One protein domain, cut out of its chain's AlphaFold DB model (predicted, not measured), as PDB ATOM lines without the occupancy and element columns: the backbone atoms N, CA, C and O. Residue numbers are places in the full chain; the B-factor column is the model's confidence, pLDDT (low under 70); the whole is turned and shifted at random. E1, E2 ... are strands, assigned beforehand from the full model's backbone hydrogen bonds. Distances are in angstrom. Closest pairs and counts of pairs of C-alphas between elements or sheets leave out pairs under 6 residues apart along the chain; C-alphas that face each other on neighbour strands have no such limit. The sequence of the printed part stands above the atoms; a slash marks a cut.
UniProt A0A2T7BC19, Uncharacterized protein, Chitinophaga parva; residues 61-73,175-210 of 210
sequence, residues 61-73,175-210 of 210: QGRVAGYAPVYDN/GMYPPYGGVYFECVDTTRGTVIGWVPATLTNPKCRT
ATOM      1  N   GLN A  61       1.620  49.795  28.142       90.75
ATOM      2  CA  GLN A  61       1.783  49.621  29.580       90.75
ATOM      3  C   GLN A  61       1.088  48.327  30.013       90.75
ATOM      4  O   GLN A  61       0.078  47.923  29.437       90.75
ATOM      5  N   GLY A  62       1.598  47.691  31.060       92.25
ATOM      6  CA  GLY A  62       1.082  46.437  31.588       92.25
ATOM      7  C   GLY A  62       1.710  45.207  30.937       92.25
ATOM      8  O   GLY A  62       2.885  45.211  30.566       92.25
ATOM      9  N   ARG A  63       0.934  44.121  30.884       95.50
ATOM     10  CA  ARG A  63       1.392  42.804  30.433       95.50
ATOM     11  C   ARG A  63       1.082  42.613  28.955       95.50
ATOM     12  O   ARG A  63      -0.084  42.634  28.577       95.50
ATOM     13  N   VAL A  64       2.108  42.360  28.152       95.38
ATOM     14  CA  VAL A  64       1.968  42.111  26.713       95.38
ATOM     15  C   VAL A  64       2.651  40.813  26.306       95.38
ATOM     16  O   VAL A  64       3.612  40.373  26.941       95.38
ATOM     17  N   ALA A  65       2.164  40.192  25.236       96.69
ATOM     18  CA  ALA A  65       2.845  39.057  24.629       96.69
ATOM     19  C   ALA A  65       4.108  39.528  23.892       96.69
ATOM     20  O   ALA A  65       4.097  40.542  23.190       96.69
ATOM     21  N   GLY A  66       5.192  38.778  24.040       96.81
ATOM     22  CA  GLY A  66       6.459  39.057  23.385       96.81
ATOM     23  C   GLY A  66       7.400  37.865  23.458       96.81
ATOM     24  O   GLY A  66       6.958  36.720  23.567       96.81
ATOM     25  N   TYR A  67       8.700  38.140  23.405       98.25
ATOM     26  CA  TYR A  67       9.739  37.114  23.435       98.25
ATOM     27  C   TYR A  67      10.827  37.434  24.460       98.25
ATOM     28  O   TYR A  67      11.213  38.592  24.617       98.25
ATOM     29  N   ALA A  68      11.342  36.404  25.124       97.88
ATOM     30  CA  ALA A  68      12.514  36.492  25.988       97.88
ATOM     31  C   ALA A  68      13.718  35.799  25.322       97.88
ATOM     32  O   ALA A  68      13.537  34.751  24.687       97.88
ATOM     33  N   PRO A  69      14.932  36.362  25.437       97.50
ATOM     34  CA  PRO A  69      16.137  35.753  24.893       97.50
ATOM     35  C   PRO A  69      16.531  34.504  25.689       97.50
ATOM     36  O   PRO A  69      16.448  34.464  26.917       97.50
ATOM     37  N   VAL A  70      17.008  33.488  24.975       96.50
ATOM     38  CA  VAL A  70      17.642  32.298  25.549       96.50
ATOM     39  C   VAL A  70      19.149  32.497  25.488       96.50
ATOM     40  O   VAL A  70      19.703  32.667  24.402       96.50
ATOM     41  N   TYR A  71      19.798  32.479  26.650       95.56
ATOM     42  CA  TYR A  71      21.240  32.666  26.778       95.56
ATOM     43  C   TYR A  71      21.967  31.335  26.932       95.56
ATOM     44  O   TYR A  71      21.469  30.426  27.596       95.56
ATOM     45  N   ASP A  72      23.173  31.263  26.380       93.38
ATOM     46  CA  ASP A  72      24.111  30.168  26.596       93.38
ATOM     47  C   ASP A  72      25.555  30.709  26.638       93.38
ATOM     48  O   ASP A  72      25.914  31.682  25.964       93.38
ATOM     49  N   ASN A  73      26.373  30.097  27.492       91.75
ATOM     50  CA  ASN A  73      27.782  30.418  27.733       91.75
ATOM     51  C   ASN A  73      28.703  29.219  27.459       91.75
ATOM     52  O   ASN A  73      29.889  29.251  27.791       91.75
ATOM     53  N   GLY A 175      22.037  38.485  16.938       83.56
ATOM     54  CA  GLY A 175      21.039  37.969  17.886       83.56
ATOM     55  C   GLY A 175      20.463  38.990  18.876       83.56
ATOM     56  O   GLY A 175      19.727  38.591  19.772       83.56
ATOM     57  N   MET A 176      20.737  40.292  18.707       90.19
ATOM     58  CA  MET A 176      20.190  41.360  19.566       90.19
ATOM     59  C   MET A 176      18.673  41.565  19.407       90.19
ATOM     60  O   MET A 176      18.051  42.231  20.230       90.19
ATOM     61  N   TYR A 177      18.088  40.992  18.354       93.69
ATOM     62  CA  TYR A 177      16.667  41.067  18.034       93.69
ATOM     63  C   TYR A 177      16.122  39.667  17.724       93.69
ATOM     64  O   TYR A 177      16.848  38.848  17.142       93.69
ATOM     65  N   PRO A 178      14.850  39.384  18.053       94.19
ATOM     66  CA  PRO A 178      14.182  38.183  17.578       94.19
ATOM     67  C   PRO A 178      14.011  38.223  16.052       94.19
ATOM     68  O   PRO A 178      13.874  39.302  15.474       94.19
ATOM     69  N   PRO A 179      13.929  37.062  15.378       91.31
ATOM     70  CA  PRO A 179      13.729  36.988  13.928       91.31
ATOM     71  C   PRO A 179      12.280  37.304  13.498       91.31
ATOM     72  O   PRO A 179      11.858  36.924  12.408       91.31
ATOM     73  N   TYR A 180      11.503  37.976  14.351       93.00
ATOM     74  CA  TYR A 180      10.088  38.279  14.145       93.00
ATOM     75  C   TYR A 180       9.884  39.796  14.095       93.00
ATOM     76  O   TYR A 180      10.354  40.526  14.968       93.00
ATOM     77  N   GLY A 181       9.174  40.283  13.076       92.25
ATOM     78  CA  GLY A 181       8.840  41.702  12.932       92.25
ATOM     79  C   GLY A 181       7.573  42.090  13.697       92.25
ATOM     80  O   GLY A 181       6.628  41.307  13.761       92.25
ATOM     81  N   GLY A 182       7.532  43.311  14.234       93.44
ATOM     82  CA  GLY A 182       6.359  43.858  14.912       93.44
ATOM     83  C   GLY A 182       6.027  43.171  16.237       93.44
ATOM     84  O   GLY A 182       4.848  42.984  16.539       93.44
ATOM     85  N   VAL A 183       7.045  42.796  17.015       95.75
ATOM     86  CA  VAL A 183       6.882  42.140  18.322       95.75
ATOM     87  C   VAL A 183       7.583  42.928  19.421       95.75
ATOM     88  O   VAL A 183       8.595  43.580  19.171       95.75
ATOM     89  N   TYR A 184       7.080  42.835  20.652       97.25
ATOM     90  CA  TYR A 184       7.840  43.230  21.837       97.25
ATOM     91  C   TYR A 184       8.790  42.113  22.260       97.25
ATOM     92  O   TYR A 184       8.507  40.926  22.068       97.25
ATOM     93  N   PHE A 185       9.903  42.485  22.880       97.44
ATOM     94  CA  PHE A 185      10.847  41.528  23.444       97.44
ATOM     95  C   PHE A 185      11.548  42.085  24.689       97.44
ATOM     96  O   PHE A 185      11.592  43.298  24.906       97.44
ATOM     97  N   GLU A 186      12.059  41.197  25.542       97.25
ATOM     98  CA  GLU A 186      12.958  41.574  26.638       97.25
ATOM     99  C   GLU A 186      14.273  42.081  26.040       97.25
ATOM    100  O   GLU A 186      14.909  41.383  25.250       97.25
ATOM    101  N   CYS A 187      14.677  43.299  26.407       96.00
ATOM    102  CA  CYS A 187      15.934  43.866  25.937       96.00
ATOM    103  C   CYS A 187      17.106  42.949  26.302       96.00
ATOM    104  O   CYS A 187      17.226  42.524  27.450       96.00
ATOM    105  N   VAL A 188      17.967  42.662  25.324       95.25
ATOM    106  CA  VAL A 188      19.115  41.777  25.531       95.25
ATOM    107  C   VAL A 188      20.063  42.371  26.568       95.25
ATOM    108  O   VAL A 188      20.493  43.518  26.452       95.25
ATOM    109  N   ASP A 189      20.421  41.549  27.545       93.62
ATOM    110  CA  ASP A 189      21.477  41.802  28.510       93.62
ATOM    111  C   ASP A 189      22.711  41.001  28.092       93.62
ATOM    112  O   ASP A 189      22.795  39.783  28.270       93.62
ATOM    113  N   THR A 190      23.691  41.702  27.526       88.19
ATOM    114  CA  THR A 190      24.925  41.100  27.012       88.19
ATOM    115  C   THR A 190      25.800  40.482  28.105       88.19
ATOM    116  O   THR A 190      26.754  39.779  27.781       88.19
ATOM    117  N   THR A 191      25.508  40.724  29.388       90.94
ATOM    118  CA  THR A 191      26.244  40.128  30.513       90.94
ATOM    119  C   THR A 191      25.769  38.716  30.859       90.94
ATOM    120  O   THR A 191      26.512  37.957  31.479       90.94
ATOM    121  N   ARG A 192      24.566  38.317  30.416       92.94
ATOM    122  CA  ARG A 192      23.981  36.991  30.692       92.94
ATOM    123  C   ARG A 192      24.487  35.894  29.758       92.94
ATOM    124  O   ARG A 192      24.331  34.711  30.064       92.94
ATOM    125  N   GLY A 193      25.111  36.271  28.647       90.69
ATOM    126  CA  GLY A 193      25.763  35.352  27.724       90.69
ATOM    127  C   GLY A 193      25.420  35.600  26.267       90.69
ATOM    128  O   GLY A 193      24.945  36.670  25.885       90.69
ATOM    129  N   THR A 194      25.664  34.593  25.433       92.56
ATOM    130  CA  THR A 194      25.331  34.655  24.007       92.56
ATOM    131  C   THR A 194      23.857  34.315  23.811       92.56
ATOM    132  O   THR A 194      23.401  33.279  24.288       92.56
ATOM    133  N   VAL A 195      23.110  35.157  23.092       94.19
ATOM    134  CA  VAL A 195      21.721  34.852  22.723       94.19
ATOM    135  C   VAL A 195      21.721  33.767  21.646       94.19
ATOM    136  O   VAL A 195      22.194  33.990  20.531       94.19
ATOM    137  N   ILE A 196      21.188  32.594  21.977       93.69
ATOM    138  CA  ILE A 196      21.090  31.439  21.071       93.69
ATOM    139  C   ILE A 196      19.679  31.227  20.517       93.69
ATOM    140  O   ILE A 196      19.481  30.404  19.626       93.69
ATOM    141  N   GLY A 197      18.695  31.969  21.020       94.12
ATOM    142  CA  GLY A 197      17.314  31.850  20.583       94.12
ATOM    143  C   GLY A 197      16.372  32.773  21.339       94.12
ATOM    144  O   GLY A 197      16.792  33.582  22.163       94.12
ATOM    145  N   TRP A 198      15.085  32.630  21.043       97.12
ATOM    146  CA  TRP A 198      14.008  33.430  21.615       97.12
ATOM    147  C   TRP A 198      12.811  32.532  21.902       97.12
ATOM    148  O   TRP A 198      12.434  31.724  21.051       97.12
ATOM    149  N   VAL A 199      12.198  32.688  23.072       97.69
ATOM    150  CA  VAL A 199      11.015  31.919  23.486       97.69
ATOM    151  C   VAL A 199       9.845  32.853  23.788       97.69
ATOM    152  O   VAL A 199      10.083  33.972  24.251       97.69
ATOM    153  N   PRO A 200       8.588  32.445  23.527       98.00
ATOM    154  CA  PRO A 200       7.423  33.247  23.884       98.00
ATOM    155  C   PRO A 200       7.413  33.597  25.373       98.00
ATOM    156  O   PRO A 200       7.689  32.752  26.224       98.00
ATOM    157  N   ALA A 201       7.071  34.842  25.685       97.50
ATOM    158  CA  ALA A 201       7.045  35.366  27.041       97.50
ATOM    159  C   ALA A 201       5.900  36.366  27.230       97.50
ATOM    160  O   ALA A 201       5.413  36.985  26.283       97.50
ATOM    161  N   THR A 202       5.483  36.549  28.482       97.75
ATOM    162  CA  THR A 202       4.653  37.693  28.878       97.75
ATOM    163  C   THR A 202       5.558  38.753  29.484       97.75
ATOM    164  O   THR A 202       6.183  38.510  30.514       97.75
ATOM    165  N   LEU A 203       5.625  39.916  28.850       96.62
ATOM    166  CA  LEU A 203       6.487  41.025  29.243       96.62
ATOM    167  C   LEU A 203       5.682  42.061  30.017       96.62
ATOM    168  O   LEU A 203       4.541  42.344  29.658       96.62
ATOM    169  N   THR A 204       6.290  42.662  31.035       96.50
ATOM    170  CA  THR A 204       5.693  43.773  31.784       96.50
ATOM    171  C   THR A 204       6.391  45.066  31.390       96.50
ATOM    172  O   THR A 204       7.599  45.175  31.586       96.50
ATOM    173  N   ASN A 205       5.644  46.041  30.862       94.62
ATOM    174  CA  ASN A 205       6.159  47.348  30.425       94.62
ATOM    175  C   ASN A 205       7.416  47.218  29.531       94.62
ATOM    176  O   ASN A 205       8.492  47.699  29.910       94.62
ATOM    177  N   PRO A 206       7.329  46.519  28.381       94.50
ATOM    178  CA  PRO A 206       8.496  46.249  27.547       94.50
ATOM    179  C   PRO A 206       9.128  47.542  27.025       94.50
ATOM    180  O   PRO A 206       8.444  48.518  26.730       94.50
ATOM    181  N   LYS A 207      10.453  47.512  26.861       94.94
ATOM    182  CA  LYS A 207      11.259  48.643  26.364       94.94
ATOM    183  C   LYS A 207      11.916  48.372  25.012       94.94
ATOM    184  O   LYS A 207      12.603  49.238  24.481       94.94
ATOM    185  N   CYS A 208      11.713  47.175  24.468       95.50
ATOM    186  CA  CYS A 208      12.283  46.749  23.203       95.50
ATOM    187  C   CYS A 208      11.195  46.177  22.291       95.50
ATOM    188  O   CYS A 208      10.282  45.477  22.741       95.50
ATOM    189  N   ARG A 209      11.285  46.527  21.005       95.00
ATOM    190  CA  ARG A 209      10.392  46.073  19.935       95.00
ATOM    191  C   ARG A 209      11.099  46.078  18.584       95.00
ATOM    192  O   ARG A 209      12.086  46.799  18.430       95.00
ATOM    193  N   THR A 210      10.602  45.272  17.650       92.00
ATOM    194  CA  THR A 210      11.040  45.253  16.244       92.00
ATOM    195  C   THR A 210      10.192  46.145  15.346       92.00
ATOM    196  O   THR A 210       9.048  46.499  15.728       92.00
TER     197      THR A 210
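This is residues 61 to 73 and 175 to 210 of the 210 residues of an uncharacterized protein of Chitinophaga parva (UniProt A0A2T7BC19). This is a long, bent ribbon of two strands, E1 and E2, side by side and running opposite ways, with a long unnamed stretch, residues 175 to 193, running beside it. Short pairings tie that stretch to the ribbon and to the end: residues 184 to 185 pair with 66 to 67 of E1 and with 208 to 209. The printed part has 49 residues with no named helix and two named strands, E1 then E2, in one antiparallel sheet; the class is all strand, though under half of the residues are in named elements. It is compact, with a radius of gyration of the C-alphas of 10.3 A, yet elongated in outline, spanning 32 by 19 by 15 A.

Find C-alpha 63 at (1.392, 42.804, 30.433); from there E1, residues 63 to 72, runs 26.3 A to C-alpha 72 at (24.111, 30.168, 26.596). E2, residues 194 to 204, covers 23.0 A and ends at C-alpha 204, at (5.693, 43.773, 31.784). E1 bends by 59 degrees at residue 66, and E2 by 88 degrees at residue 197.

E1 and E2 are antiparallel neighbours, with 159 degrees between their directions. Look at C-alphas 67 and 200, which face each other at 4.5 A. N 66 and O 201, at 2.9 A, and N 196 and O 70, at 2.8 A, are within hydrogen-bond range. Residues 184 to 185 pair parallel with 66 to 67 of E1 and antiparallel with 208 to 209.

The C-alphas farthest apart are those of Gln 61 and Asn 73, 32.4 A. Residues 74 to 174 are not printed; C-alphas 73 and 175 stand 14.1 A apart across this cut, which lies in the link from E1 to E2. The mean pLDDT of the printed part is 94.4, and no printed residue is under 70.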